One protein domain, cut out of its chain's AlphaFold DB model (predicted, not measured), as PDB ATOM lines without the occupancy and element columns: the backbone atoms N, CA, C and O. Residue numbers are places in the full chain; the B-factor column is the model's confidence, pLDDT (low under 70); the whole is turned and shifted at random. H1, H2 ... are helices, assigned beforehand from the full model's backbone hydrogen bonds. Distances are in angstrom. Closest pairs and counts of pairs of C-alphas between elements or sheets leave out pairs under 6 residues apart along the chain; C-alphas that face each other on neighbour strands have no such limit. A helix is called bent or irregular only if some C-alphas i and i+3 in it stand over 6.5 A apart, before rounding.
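AT A GLANCE: This is residues 76 to 181 of the 454 residues of an uncharacterized protein of Skermanella aerolata (UniProt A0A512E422). H4 and H5 form a V-shaped helical hairpin, and H3 bridges the V's open end, crossing H5. H2 sits near the middle of the model and packs across H5, while the short H1 and H6 meet beyond H2, on the side away from the V, bringing the two ends of the printed part together. The printed part has 106 residues with six named helices, H1 to H6 in chain order, and no named strand; its class is all helix. It is compact, with a radius of gyration of the C-alphas of 12.9 A and spans of 34 by 30 by 25 A.

HOW THE PARTS SIT: Begin at H1, residues 76 to 81, which touches H2, residues 103 to 111, with the C-alphas of Phe 76 and Phe 105 closest at 6.4 A and a steep tilt of 39 degrees, the same way. H2 is the hub. It only just touches H3, residues 118 to 127, with 3 pairs of C-alphas within 8 A, and only at the corner; the closest C-alphas are those of Met 109 and Tyr 118, 5.8 A apart. Go on to H4, residues 129 to 144, and H5, residues 146 to 162: they form a hairpin and touch, the C-alphas of Ala 142 and Arg 149 closest at 4.7 A, with a steep tilt of 41 degrees, opposite ways. H5 touches H3 with residues 155 to 162 alone, about perpendicular at 78 degrees, the C-alphas of His 123 and Leu 159 closest at 6.0 A. H5 touches H2 with residues 151 to 155 alone, about perpendicular at 80 degrees, the C-alphas of Leu 110 and Lys 151 closest at 6.8 A. H2 and H4 are close but not clearly touching, with the C-alphas of Gly 103 and Trp 134 closest at 7.7 A. Last comes H6, residues 178 to 181, which touches H1, the C-alphas of Phe 76 and Val 180 closest at 4.7 A. H6 only just touches H2, with 3 pairs of C-alphas within 8 A; the closest are those of Phe 105 and Ala 181, 5.8 A apart. In H1 and H2 every O i to N i+4 pair is within hydrogen-bond range, against 3 of 6 in H3, 11 of 12 in H4 and 10 of 13 in H5; H6 is too short for such a pair, and its one O i to N i+3 pair is within range.

IN THESE COORDINATES: Find C-alpha 76 at (463.826, 587.669, 405.757), where H1 begins. H2 measures 12.8 A from first to last C-alpha and H3 16.4 A; H3 is irregular, with C-alphas 124 and 127 7.8 A apart. From C-alpha 129 H4 runs 24.1 A, and from C-alpha 146 at (460.114, 606.166, 388.502) H5 runs 25.0 A. H6 ends at C-alpha 181, at (456.633, 587.469, 406.459).

THE WHOLE: The C-alphas of Gly 78 and Asp 164, the two farthest apart, are 35.5 A apart, and those of Phe 76 and Ala 181 7.2 A. The printed part has no cut; the links from H1 to H2 and from H5 to H6 are long, with 21 and 15 residues. Mean pLDDT of the printed part is 84.5, with residues 76 to 78, 80 to 82, 84 and 174 to 175 under 70.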
ATOM      1  N   PHE A  76     463.975 587.436 407.193       64.56
ATOM      2  CA  PHE A  76     463.826 587.669 405.757       64.56
ATOM      3  C   PHE A  76     465.167 587.728 404.995       64.56
ATOM      4  O   PHE A  76     465.269 587.227 403.873       64.56
ATOM      5  N   GLY A  77     466.217 588.329 405.567       59.97
ATOM      6  CA  GLY A  77     467.452 588.673 404.848       59.97
ATOM      7  C   GLY A  77     468.152 587.467 404.209       59.97
ATOM      8  O   GLY A  77     468.551 587.517 403.042       59.97
ATOM      9  N   GLY A  78     468.229 586.345 404.933       64.62
ATOM     10  CA  GLY A  78     468.743 585.078 404.397       64.62
ATOM     11  C   GLY A  78     467.801 584.424 403.377       64.62
ATOM     12  O   GLY A  78     468.253 583.864 402.374       64.62
ATOM     13  N   TRP A  79     466.488 584.528 403.583       72.81
ATOM     14  CA  TRP A  79     465.460 583.925 402.725       72.81
ATOM     15  C   TRP A  79     465.316 584.634 401.366       72.81
ATOM     16  O   TRP A  79     465.145 583.969 400.339       72.81
ATOM     17  N   GLY A  80     465.440 585.965 401.339       67.31
ATOM     18  CA  GLY A  80     465.464 586.777 400.120       67.31
ATOM     19  C   GLY A  80     466.795 586.674 399.371       67.31
ATOM     20  O   GLY A  80     466.807 586.493 398.151       67.31
ATOM     21  N   GLY A  81     467.920 586.698 400.099       65.69
ATOM     22  CA  GLY A  81     469.259 586.539 399.521       65.69
ATOM     23  C   GLY A  81     469.459 585.176 398.849       65.69
ATOM     24  O   GLY A  81     469.922 585.108 397.712       65.69
ATOM     25  N   SER A  82     469.005 584.089 399.484       62.97
ATOM     26  CA  SER A  82     469.009 582.739 398.886       62.97
ATOM     27  C   SER A  82     468.090 582.593 397.663       62.97
ATOM     28  O   SER A  82     468.285 581.688 396.855       62.97
ATOM     29  N   ARG A  83     467.135 583.515 397.466       74.00
ATOM     30  CA  ARG A  83     466.288 583.626 396.260       74.00
ATOM     31  C   ARG A  83     466.871 584.558 395.189       74.00
ATOM     32  O   ARG A  83     466.187 584.844 394.207       74.00
ATOM     33  N   GLY A  84     468.113 585.020 395.359       68.75
ATOM     34  CA  GLY A  84     468.829 585.870 394.403       68.75
ATOM     35  C   GLY A  84     468.343 587.323 394.345       68.75
ATOM     36  O   GLY A  84     468.680 588.042 393.403       68.75
ATOM     37  N   TRP A  85     467.538 587.767 395.316       78.38
ATOM     38  CA  TRP A  85     467.049 589.143 395.349       78.38
ATOM     39  C   TRP A  85     468.133 590.103 395.841       78.38
ATOM     40  O   TRP A  85     468.796 589.860 396.847       78.38
ATOM     41  N   ASN A  86     468.297 591.210 395.120       75.94
ATOM     42  CA  ASN A  86     469.225 592.280 395.464       75.94
ATOM     43  C   ASN A  86     468.403 593.466 395.971       75.94
ATOM     44  O   ASN A  86     467.578 593.990 395.225       75.94
ATOM     45  N   ILE A  87     468.623 593.870 397.225       76.56
ATOM     46  CA  ILE A  87     467.797 594.868 397.923       76.56
ATOM     47  C   ILE A  87     467.813 596.209 397.158       76.56
ATOM     48  O   ILE A  87     468.884 596.809 397.012       76.56
ATOM     49  N   PRO A  88     466.660 596.720 396.686       76.69
ATOM     50  CA  PRO A  88     466.605 597.990 395.973       76.69
ATOM     51  C   PRO A  88     466.954 599.191 396.855       76.69
ATOM     52  O   PRO A  88     466.648 599.236 398.047       76.69
ATOM     53  N   SER A  89     467.488 600.245 396.237       77.12
ATOM     54  CA  SER A  89     467.897 601.480 396.925       77.12
ATOM     55  C   SER A  89     466.744 602.340 397.473       77.12
ATOM     56  O   SER A  89     467.005 603.353 398.124       77.12
ATOM     57  N   TYR A  90     465.485 601.959 397.216       79.25
ATOM     58  CA  TYR A  90     464.299 602.479 397.910       79.25
ATOM     59  C   TYR A  90     463.939 601.644 399.144       79.25
ATOM     60  O   TYR A  90     463.658 602.222 400.190       79.25
ATOM     61  N   ALA A  91     464.027 600.310 399.063       79.69
ATOM     62  CA  ALA A  91     463.818 599.422 400.204       79.69
ATOM     63  C   ALA A  91     464.829 599.734 401.319       79.69
ATOM     64  O   ALA A  91     464.441 599.925 402.465       79.69
ATOM     65  N   SER A  92     466.100 599.963 400.960       72.31
ATOM     66  CA  SER A  92     467.158 600.370 401.899       72.31
ATOM     67  C   SER A  92     467.001 601.784 402.502       72.31
ATOM     68  O   SER A  92     467.909 602.265 403.181       72.31
ATOM     69  N   ARG A  93     465.906 602.498 402.201       71.62
ATOM     70  CA  ARG A  93     465.553 603.831 402.735       71.62
ATOM     71  C   ARG A  93     464.183 603.856 403.419       71.62
ATOM     72  O   ARG A  93     463.718 604.935 403.785       71.62
ATOM     73  N   SER A  94     463.536 602.701 403.517       78.50
ATOM     74  CA  SER A  94     462.200 602.536 404.073       78.50
ATOM     75  C   SER A  94     462.262 602.248 405.580       78.50
ATOM     76  O   SER A  94     463.329 602.329 406.190       78.50
ATOM     77  N   ALA A  95     461.126 601.912 406.193       75.69
ATOM     78  CA  ALA A  95     461.116 601.334 407.534       75.69
ATOM     79  C   ALA A  95     461.539 599.852 407.496       75.69
ATOM     80  O   ALA A  95     461.447 599.178 406.464       75.69
ATOM     81  N   SER A  96     462.016 599.333 408.628       79.56
ATOM     82  CA  SER A  96     462.351 597.912 408.796       79.56
ATOM     83  C   SER A  96     461.116 597.016 408.928       79.56
ATOM     84  O   SER A  96     461.199 595.833 408.623       79.56
ATOM     85  N   SER A  97     459.983 597.569 409.359       84.62
ATOM     86  CA  SER A  97     458.723 596.858 409.569       84.62
ATOM     87  C   SER A  97     457.521 597.790 409.406       84.62
ATOM     88  O   SER A  97     457.660 599.013 409.485       84.62
ATOM     89  N   PHE A  98     456.345 597.207 409.169       85.25
ATOM     90  CA  PHE A  98     455.079 597.922 408.998       85.25
ATOM     91  C   PHE A  98     453.943 597.143 409.660       85.25
ATOM     92  O   PHE A  98     453.522 596.098 409.161       85.25
ATOM     93  N   GLY A  99     453.448 597.632 410.801       87.19
ATOM     94  CA  GLY A  99     452.619 596.810 411.686       87.19
ATOM     95  C   GLY A  99     453.356 595.514 412.042       87.19
ATOM     96  O   GLY A  99     454.491 595.564 412.510       87.19
ATOM     97  N   ILE A 100     452.733 594.366 411.762       81.50
ATOM     98  CA  ILE A 100     453.344 593.051 411.994       81.50
ATOM     99  C   ILE A 100     454.320 592.596 410.896       81.50
ATOM    100  O   ILE A 100     455.036 591.622 411.106       81.50
ATOM    101  N   TRP A 101     454.357 593.245 409.728       87.69
ATOM    102  CA  TRP A 101     455.084 592.747 408.551       87.69
ATOM    103  C   TRP A 101     456.542 593.205 408.508       87.69
ATOM    104  O   TRP A 101     456.849 594.357 408.830       87.69
ATOM    105  N   ASP A 102     457.431 592.332 408.032       88.00
ATOM    106  CA  ASP A 102     458.804 592.701 407.689       88.00
ATOM    107  C   ASP A 102     458.823 593.635 406.463       88.00
ATOM    108  O   ASP A 102     458.118 593.431 405.469       88.00
ATOM    109  N   GLY A 103     459.631 594.694 406.527       87.06
ATOM    110  CA  GLY A 103     459.707 595.688 405.463       87.06
ATOM    111  C   GLY A 103     460.293 595.128 404.167       87.06
ATOM    112  O   GLY A 103     459.766 595.406 403.089       87.06
ATOM    113  N   LEU A 104     461.359 594.323 404.244       88.44
ATOM    114  CA  LEU A 104     461.971 593.702 403.065       88.44
ATOM    115  C   LEU A 104     461.049 592.676 402.417       88.44
ATOM    116  O   LEU A 104     461.044 592.591 401.194       88.44
ATOM    117  N   PHE A 105     460.261 591.937 403.197       90.25
ATOM    118  CA  PHE A 105     459.276 590.989 402.689       90.25
ATOM    119  C   PHE A 105     458.270 591.657 401.744       90.25
ATOM    120  O   PHE A 105     458.100 591.221 400.600       90.25
ATOM    121  N   LEU A 106     457.676 592.773 402.177       91.62
ATOM    122  CA  LEU A 106     456.758 593.560 401.351       91.62
ATOM    123  C   LEU A 106     457.462 594.120 400.098       91.62
ATOM    124  O   LEU A 106     456.918 594.054 398.991       91.62
ATOM    125  N   TRP A 107     458.708 594.592 400.228       91.25
ATOM    126  CA  TRP A 107     459.511 595.055 399.088       91.25
ATOM    127  C   TRP A 107     459.873 593.945 398.092       91.25
ATOM    128  O   TRP A 107     459.828 594.162 396.879       91.25
ATOM    129  N   PHE A 108     460.192 592.751 398.580       90.81
ATOM    130  CA  PHE A 108     460.521 591.585 397.771       90.81
ATOM    131  C   PHE A 108     459.314 591.095 396.971       90.81
ATOM    132  O   PHE A 108     459.459 590.797 395.785       90.81
ATOM    133  N   MET A 109     458.123 591.042 397.574       90.56
ATOM    134  CA  MET A 109     456.907 590.662 396.845       90.56
ATOM    135  C   MET A 109     456.566 591.670 395.742       90.56
ATOM    136  O   MET A 109     456.216 591.252 394.637       90.56
ATOM    137  N   LEU A 110     456.755 592.973 395.986       93.00
ATOM    138  CA  LEU A 110     456.562 594.018 394.971       93.00
ATOM    139  C   LEU A 110     457.544 593.893 393.787       93.00
ATOM    140  O   LEU A 110     457.180 594.184 392.649       93.00
ATOM    141  N   ASP A 111     458.765 593.412 394.022       89.44
ATOM    142  CA  ASP A 111     459.717 593.088 392.949       89.44
ATOM    143  C   ASP A 111     459.424 591.744 392.251       89.44
ATOM    144  O   ASP A 111     459.927 591.494 391.155       89.44
ATOM    145  N   ASN A 112     458.605 590.876 392.855       87.12
ATOM    146  CA  ASN A 112     458.338 589.508 392.398       87.12
ATOM    147  C   ASN A 112     456.864 589.260 392.010       87.12
ATOM    148  O   ASN A 112     456.434 588.109 391.966       87.12
ATOM    149  N   LEU A 113     456.100 590.301 391.643       87.50
ATOM    150  CA  LEU A 113     454.683 590.212 391.224       87.50
ATOM    151  C   LEU A 113     454.399 589.219 390.076       87.50
ATOM    152  O   LEU A 113     453.246 588.921 389.779       87.50
ATOM    153  N   THR A 114     455.410 588.742 389.351       82.25
ATOM    154  CA  THR A 114     455.267 587.697 388.323       82.25
ATOM    155  C   THR A 114     455.160 586.277 388.890       82.25
ATOM    156  O   THR A 114     454.851 585.364 388.127       82.25
ATOM    157  N   ARG A 115     455.389 586.070 390.193       80.06
ATOM    158  CA  ARG A 115     455.212 584.773 390.863       80.06
ATOM    159  C   ARG A 115     453.739 584.548 391.268       80.06
ATOM    160  O   ARG A 115     453.084 585.503 391.685       80.06
ATOM    161  N   PRO A 116     453.215 583.309 391.191       74.50
ATOM    162  CA  PRO A 116     451.896 582.968 391.738       74.50
ATOM    163  C   PRO A 116     451.799 583.255 393.247       74.50
ATOM    164  O   PRO A 116     452.783 583.074 393.962       74.50
ATOM    165  N   GLY A 117     450.633 583.684 393.739       81.50
ATOM    166  CA  GLY A 117     450.377 583.966 395.160       81.50
ATOM    167  C   GLY A 117     450.846 585.343 395.651       81.50
ATOM    168  O   GLY A 117     450.435 585.797 396.716       81.50
ATOM    169  N   TYR A 118     451.723 586.023 394.906       87.69
ATOM    170  CA  TYR A 118     452.391 587.246 395.383       87.69
ATOM    171  C   TYR A 118     451.546 588.506 395.161       87.69
ATOM    172  O   TYR A 118     451.695 589.484 395.885       87.69
ATOM    173  N   VAL A 119     450.653 588.486 394.168       90.44
ATOM    174  CA  VAL A 119     449.629 589.526 393.980       90.44
ATOM    175  C   VAL A 119     448.493 589.298 394.972       90.44
ATOM    176  O   VAL A 119     448.061 590.233 395.641       90.44
ATOM    177  N   ASP A 120     448.100 588.033 395.126       89.44
ATOM    178  CA  ASP A 120     447.027 587.568 395.993       89.44
ATOM    179  C   ASP A 120     447.241 588.047 397.439       89.44
ATOM    180  O   ASP A 120     446.328 588.608 398.040       89.44
ATOM    181  N   PHE A 121     448.468 587.954 397.977       92.25
ATOM    182  CA  PHE A 121     448.815 588.528 399.287       92.25
ATOM    183  C   PHE A 121     448.435 590.014 399.405       92.25
ATOM    184  O   PHE A 121     447.766 590.413 400.359       92.25
ATOM    185  N   PHE A 122     448.803 590.836 398.418       92.88
ATOM    186  CA  PHE A 122     448.481 592.265 398.413       92.88
ATOM    187  C   PHE A 122     446.986 592.551 398.193       92.88
ATOM    188  O   PHE A 122     446.536 593.649 398.516       92.88
ATOM    189  N   HIS A 123     446.204 591.601 397.668       92.31
ATOM    190  CA  HIS A 123     444.742 591.670 397.668       92.31
ATOM    191  C   HIS A 123     444.159 591.316 399.044       92.31
ATOM    192  O   HIS A 123     443.351 592.072 399.593       92.31
ATOM    193  N   HIS A 124     444.596 590.198 399.621       91.25
ATOM    194  CA  HIS A 124     444.119 589.695 400.902       91.25
ATOM    195  C   HIS A 124     444.405 590.678 402.055       91.25
ATOM    196  O   HIS A 124     443.509 590.934 402.860       91.25
ATOM    197  N   GLN A 125     445.582 591.317 402.079       91.00
ATOM    198  CA  GLN A 125     446.008 592.222 403.157       91.00
ATOM    199  C   GLN A 125     445.584 593.698 402.995       91.00
ATOM    200  O   GLN A 125     446.000 594.544 403.782       91.00
ATOM    201  N   GLN A 126     444.711 594.055 402.039       88.88
ATOM    202  CA  GLN A 126     444.315 595.465 401.797       88.88
ATOM    203  C   GLN A 126     443.736 596.201 403.020       88.88
ATOM    204  O   GLN A 126     443.806 597.429 403.095       88.88
ATOM    205  N   ASN A 127     443.161 595.460 403.967       88.75
ATOM    206  CA  ASN A 127     442.543 596.002 405.177       88.75
ATOM    207  C   ASN A 127     443.497 596.055 406.384       88.75
ATOM    208  O   ASN A 127     443.101 596.571 407.427       88.75
ATOM    209  N   ASP A 128     444.716 595.523 406.270       88.25
ATOM    210  CA  ASP A 128     445.676 595.487 407.371       88.25
ATOM    211  C   ASP A 128     446.344 596.866 407.598       88.25
ATOM    212  O   ASP A 128     446.830 597.481 406.638       88.25
ATOM    213  N   PRO A 129     446.416 597.372 408.848       84.25
ATOM    214  CA  PRO A 129     447.055 598.654 409.145       84.25
ATOM    215  C   PRO A 129     448.543 598.717 408.780       84.25
ATOM    216  O   PRO A 129     449.026 599.787 408.410       84.25
ATOM    217  N   GLY A 130     449.274 597.601 408.869       85.44
ATOM    218  CA  GLY A 130     450.680 597.515 408.478       85.44
ATOM    219  C   GLY A 130     450.856 597.639 406.966       85.44
ATOM    220  O   GLY A 130     451.581 598.515 406.496       85.44
ATOM    221  N   TYR A 131     450.110 596.855 406.185       93.00
ATOM    222  CA  TYR A 131     450.072 596.990 404.727       93.00
ATOM    223  C   TYR A 131     449.712 598.420 404.286       93.00
ATOM    224  O   TYR A 131     450.342 598.964 403.377       93.00
ATOM    225  N   GLN A 132     448.752 599.073 404.950       93.06
ATOM    226  CA  GLN A 132     448.376 600.457 404.637       93.06
ATOM    227  C   GLN A 132     449.491 601.471 404.961       93.06
ATOM    228  O   GLN A 132     449.704 602.406 404.185       93.06
ATOM    229  N   GLN A 133     450.249 601.271 406.047       89.94
ATOM    230  CA  GLN A 133     451.445 602.072 406.354       89.94
ATOM    231  C   GLN A 133     452.544 601.874 405.299       89.94
ATOM    232  O   GLN A 133     453.086 602.861 404.794       89.94
ATOM    233  N   TRP A 134     452.833 600.622 404.922       94.81
ATOM    234  CA  TRP A 134     453.789 600.307 403.853       94.81
ATOM    235  C   TRP A 134     453.377 600.945 402.533       94.81
ATOM    236  O   TRP A 134     454.202 601.559 401.859       94.81
ATOM    237  N   ARG A 135     452.091 600.862 402.177       96.12
ATOM    238  CA  ARG A 135     451.579 601.423 400.930       96.12
ATOM    239  C   ARG A 135     451.764 602.941 400.867       96.12
ATOM    240  O   ARG A 135     452.259 603.442 399.861       96.12
ATOM    241  N   ALA A 136     451.441 603.657 401.944       93.88
ATOM    242  CA  ALA A 136     451.638 605.105 402.021       93.88
ATOM    243  C   ALA A 136     453.126 605.506 401.923       93.88
ATOM    244  O   ALA A 136     453.467 606.476 401.243       93.88
ATOM    245  N   GLU A 137     454.020 604.740 402.553       90.81
ATOM    246  CA  GLU A 137     455.472 604.916 402.435       90.81
ATOM    247  C   GLU A 137     455.980 604.595 401.016       90.81
ATOM    248  O   GLU A 137     456.857 605.286 400.494       90.81
ATOM    249  N   ALA A 138     455.397 603.600 400.345       93.69
ATOM    250  CA  ALA A 138     455.747 603.234 398.981       93.69
ATOM    251  C   ALA A 138     455.303 604.284 397.956       93.69
ATOM    252  O   ALA A 138     456.115 604.681 397.118       93.69
ATOM    253  N   ASP A 139     454.079 604.807 398.062       93.94
ATOM    254  CA  ASP A 139     453.616 605.925 397.231       93.94
ATOM    255  C   ASP A 139     454.467 607.192 397.480       93.94
ATOM    256  O   ASP A 139     454.795 607.916 396.534       93.94
ATOM    257  N   ARG A 140     454.921 607.428 398.725       93.19
ATOM    258  CA  ARG A 140     455.863 608.514 399.058       93.19
ATOM    259  C   ARG A 140     457.222 608.324 398.377       93.19
ATOM    260  O   ARG A 140     457.724 609.259 397.756       93.19
ATOM    261  N   LEU A 141     457.821 607.135 398.460       89.31
ATOM    262  CA  LEU A 141     459.100 606.823 397.805       89.31
ATOM    263  C   LEU A 141     458.982 606.823 396.266       89.31
ATOM    264  O   LEU A 141     459.942 607.154 395.568       89.31
ATOM    265  N   ALA A 142     457.801 606.516 395.724       94.00
ATOM    266  CA  ALA A 142     457.494 606.578 394.295       94.00
ATOM    267  C   ALA A 142     457.373 608.010 393.741       94.00
ATOM    268  O   ALA A 142     457.404 608.193 392.519       94.00
ATOM    269  N   ALA A 143     457.280 609.041 394.589       91.94
ATOM    270  CA  ALA A 143     457.382 610.432 394.143       91.94
ATOM    271  C   ALA A 143     458.755 610.694 393.494       91.94
ATOM    272  O   ALA A 143     458.822 611.165 392.358       91.94
ATOM    273  N   ASP A 144     459.833 610.258 394.151       89.62
ATOM    274  CA  ASP A 144     461.217 610.465 393.703       89.62
ATOM    275  C   ASP A 144     461.773 609.313 392.841       89.62
ATOM    276  O   ASP A 144     462.859 609.434 392.270       89.62
ATOM    277  N   ASN A 145     461.051 608.190 392.710       90.75
ATOM    278  CA  ASN A 145     461.517 607.002 391.985       90.75
ATOM    279  C   ASN A 145     460.522 606.507 390.917       90.75
ATOM    280  O   ASN A 145     459.427 606.037 391.224       90.75
ATOM    281  N   ALA A 146     460.935 606.565 389.646       92.38
ATOM    282  CA  ALA A 146     460.114 606.166 388.502       92.38
ATOM    283  C   ALA A 146     459.968 604.639 388.307       92.38
ATOM    284  O   ALA A 146     458.928 604.209 387.813       92.38
ATOM    285  N   ASP A 147     460.958 603.829 388.703       89.56
ATOM    286  CA  ASP A 147     460.881 602.355 388.648       89.56
ATOM    287  C   ASP A 147     459.864 601.837 389.673       89.56
ATOM    288  O   ASP A 147     458.918 601.129 389.327       89.56
ATOM    289  N   LEU A 148     459.983 602.302 390.919       92.00
ATOM    290  CA  LEU A 148     459.035 601.975 391.982       92.00
ATOM    291  C   LEU A 148     457.601 602.402 391.613       92.00
ATOM    292  O   LEU A 148     456.658 601.633 391.789       92.00
ATOM    293  N   ARG A 149     457.429 603.589 391.020       95.12
ATOM    294  CA  ARG A 149     456.121 604.062 390.537       95.12
ATOM    295  C   ARG A 149     455.520 603.152 389.465       95.12
ATOM    296  O   ARG A 149     454.310 602.929 389.469       95.12
ATOM    297  N   ALA A 150     456.340 602.604 388.566       94.00
ATOM    298  CA  ALA A 150     455.889 601.640 387.566       94.00
ATOM    299  C   ALA A 150     455.481 600.300 388.208       94.00
ATOM    300  O   ALA A 150     454.451 599.742 387.833       94.00
ATOM    301  N   LYS A 151     456.223 599.825 389.218       92.38
ATOM    302  CA  LYS A 151     455.895 598.606 389.981       92.38
ATOM    303  C   LYS A 151     454.586 598.736 390.763       92.38
ATOM    304  O   LYS A 151     453.740 597.856 390.656       92.38
ATOM    305  N   LEU A 152     454.369 599.852 391.464       95.88
ATOM    306  CA  LEU A 152     453.100 600.127 392.158       95.88
ATOM    307  C   LEU A 152     451.928 600.245 391.172       95.88
ATOM    308  O   LEU A 152     450.884 599.640 391.392       95.88
ATOM    309  N   SER A 153     452.129 600.910 390.029       95.56
ATOM    310  CA  SER A 153     451.116 600.971 388.959       95.56
ATOM    311  C   SER A 153     450.772 599.580 388.400       95.56
ATOM    312  O   SER A 153     449.619 599.305 388.070       95.56
ATOM    313  N   ALA A 154     451.762 598.684 388.304       93.81
ATOM    314  CA  ALA A 154     451.579 597.300 387.869       93.81
ATOM    315  C   ALA A 154     450.932 596.400 388.939       93.81
ATOM    316  O   ALA A 154     450.286 595.419 388.575       93.81
ATOM    317  N   LEU A 155     451.083 596.725 390.228       94.56
ATOM    318  CA  LEU A 155     450.333 596.107 391.322       94.56
ATOM    319  C   LEU A 155     448.860 596.550 391.276       94.56
ATOM    320  O   LEU A 155     447.972 595.704 391.185       94.56
ATOM    321  N   ASP A 156     448.601 597.859 391.236       94.81
ATOM    322  CA  ASP A 156     447.246 598.430 391.203       94.81
ATOM    323  C   ASP A 156     446.417 597.916 390.018       94.81
ATOM    324  O   ASP A 156     445.248 597.558 390.178       94.81
ATOM    325  N   ALA A 157     447.034 597.800 388.838       93.56
ATOM    326  CA  ALA A 157     446.388 597.257 387.644       93.56
ATOM    327  C   ALA A 157     445.934 595.789 387.790       93.56
ATOM    328  O   ALA A 157     445.019 595.373 387.080       93.56
ATOM    329  N   ARG A 158     446.548 595.007 388.690       90.12
ATOM    330  CA  ARG A 158     446.153 593.617 388.978       90.12
ATOM    331  C   ARG A 158     445.138 593.535 390.111       90.12
ATOM    332  O   ARG A 158     444.096 592.914 389.932       90.12
ATOM    333  N   LEU A 159     445.372 594.259 391.209       91.69
ATOM    334  CA  LEU A 159     444.432 594.356 392.335       91.69
ATOM    335  C   LEU A 159     443.045 594.854 391.893       91.69
ATOM    336  O   LEU A 159     442.027 594.454 392.457       91.69
ATOM    337  N   ALA A 160     442.980 595.682 390.844       89.31
ATOM    338  CA  ALA A 160     441.730 596.103 390.214       89.31
ATOM    339  C   ALA A 160     440.898 594.944 389.619       89.31
ATOM    340  O   ALA A 160     439.675 595.062 389.558       89.31
ATOM    341  N   GLY A 161     441.529 593.838 389.203       83.19
ATOM    342  CA  GLY A 161     440.863 592.627 388.708       83.19
ATOM    343  C   GLY A 161     440.411 591.658 389.809       83.19
ATOM    344  O   GLY A 161     439.546 590.820 389.567       83.19
ATOM    345  N   GLU A 162     440.957 591.785 391.019       80.38
ATOM    346  CA  GLU A 162     440.658 590.916 392.171       80.38
ATOM    347  C   GLU A 162     439.703 591.565 393.186       80.38
ATOM    348  O   GLU A 162     439.126 590.870 394.014       80.38
ATOM    349  N   LYS A 163     439.491 592.883 393.088       76.69
ATOM    350  CA  LYS A 163     438.776 593.767 394.028       76.69
ATOM    351  C   LYS A 163     437.536 593.189 394.734       76.69
ATOM    352  O   LYS A 163     437.361 593.453 395.931       76.69
ATOM    353  N   ASP A 164     436.687 592.476 393.993       79.31
ATOM    354  CA  ASP A 164     435.386 591.962 394.443       79.31
ATOM    355  C   ASP A 164     435.461 590.537 395.040       79.31
ATOM    356  O   ASP A 164     434.440 589.975 395.441       79.31
ATOM    357  N   GLN A 165     436.656 589.938 395.122       80.88
ATOM    358  CA  GLN A 165     436.870 588.635 395.753       80.88
ATOM    359  C   GLN A 165     436.909 588.733 397.297       80.88
ATOM    360  O   GLN A 165     437.265 589.776 397.861       80.88
ATOM    361  N   PRO A 166     436.574 587.644 398.020       81.69
ATOM    362  CA  PRO A 166     436.782 587.563 399.464       81.69
ATOM    363  C   PRO A 166     438.263 587.725 399.837       81.69
ATOM    364  O   PRO A 166     439.144 587.155 399.195       81.69
ATOM    365  N   ARG A 167     438.533 588.479 400.906       85.69
ATOM    366  CA  ARG A 167     439.874 588.626 401.497       85.69
ATOM    367  C   ARG A 167     440.034 587.659 402.672       85.69
ATOM    368  O   ARG A 167     439.043 587.290 403.298       85.69
ATOM    369  N   ASP A 168     441.274 587.281 402.968       84.69
ATOM    370  CA  ASP A 168     441.633 586.377 404.067       84.69
ATOM    371  C   ASP A 168     442.852 586.975 404.782       84.69
ATOM    372  O   ASP A 168     443.940 586.971 404.207       84.69
ATOM    373  N   PRO A 169     442.705 587.515 406.003       79.25
ATOM    374  CA  PRO A 169     443.805 588.185 406.696       79.25
ATOM    375  C   PRO A 169     444.953 587.235 407.074       79.25
ATOM    376  O   PRO A 169     446.035 587.704 407.414       79.25
ATOM    377  N   ASN A 170     444.762 585.913 406.997       81.75
ATOM    378  CA  ASN A 170     445.802 584.929 407.310       81.75
ATOM    379  C   ASN A 170     446.575 584.448 406.071       81.75
ATOM    380  O   ASN A 170     447.454 583.595 406.199       81.75
ATOM    381  N   TYR A 171     446.256 584.957 404.876       85.06
ATOM    382  CA  TYR A 171     446.889 584.503 403.642       85.06
ATOM    383  C   TYR A 171     448.387 584.840 403.598       85.06
ATOM    384  O   TYR A 171     448.789 585.994 403.768       85.06
ATOM    385  N   LEU A 172     449.188 583.831 403.250       84.94
ATOM    386  CA  LEU A 172     450.584 583.948 402.831       84.94
ATOM    387  C   LEU A 172     450.770 583.239 401.481       84.94
ATOM    388  O   LEU A 172     450.116 582.218 401.245       84.94
ATOM    389  N   PRO A 173     451.668 583.719 400.598       82.75
ATOM    390  CA  PRO A 173     451.960 583.018 399.354       82.75
ATOM    391  C   PRO A 173     452.568 581.629 399.616       82.75
ATOM    392  O   PRO A 173     453.307 581.460 400.592       82.75
ATOM    393  N   PRO A 174     452.373 580.649 398.715       65.62
ATOM    394  CA  PRO A 174     453.117 579.391 398.751       65.62
ATOM    395  C   PRO A 174     454.637 579.602 398.869       65.62
ATOM    396  O   PRO A 174     455.184 580.615 398.420       65.62
ATOM    397  N   ASP A 175     455.316 578.644 399.503       68.75
ATOM    398  CA  ASP A 175     456.762 578.654 399.790       68.75
ATOM    399  C   ASP A 175     457.268 579.840 400.648       68.75
ATOM    400  O   ASP A 175     458.478 580.111 400.691       68.75
ATOM    401  N   THR A 176     456.357 580.523 401.355       77.56
ATOM    402  CA  THR A 176     456.635 581.633 402.284       77.56
ATOM    403  C   THR A 176     456.384 581.196 403.736       77.56
ATOM    404  O   THR A 176     455.227 581.082 404.139       77.56
ATOM    405  N   PRO A 177     457.438 580.947 404.539       77.12
ATOM    406  CA  PRO A 177     457.326 580.748 405.983       77.12
ATOM    407  C   PRO A 177     456.763 582.007 406.657       77.12
ATOM    408  O   PRO A 177     457.039 583.126 406.216       77.12
ATOM    409  N   ARG A 178     455.981 581.857 407.728       76.94
ATOM    410  CA  ARG A 178     455.331 583.003 408.389       76.94
ATOM    411  C   ARG A 178     456.344 583.892 409.111       76.94
ATOM    412  O   ARG A 178     456.196 585.107 409.117       76.94
ATOM    413  N   GLU A 179     457.417 583.281 409.591       73.06
ATOM    414  CA  GLU A 179     458.582 583.847 410.283       73.06
ATOM    415  C   GLU A 179     459.438 584.737 409.362       73.06
ATOM    416  O   GLU A 179     460.287 585.494 409.816       73.06
ATOM    417  N   VAL A 180     459.226 584.630 408.048       79.31
ATOM    418  CA  VAL A 180     459.850 585.457 407.006       79.31
ATOM    419  C   VAL A 180     458.940 586.618 406.600       79.31
ATOM    420  O   VAL A 180     459.422 587.624 406.084       79.31
ATOM    421  N   ALA A 181     457.630 586.466 406.801       81.88
ATOM    422  CA  ALA A 181     456.633 587.469 406.459       81.88
ATOM    423  C   ALA A 181     456.457 588.520 407.565       81.88
ATOM    424  O   ALA A 181     456.299 589.709 407.275       81.88
TER     425      ALA A 181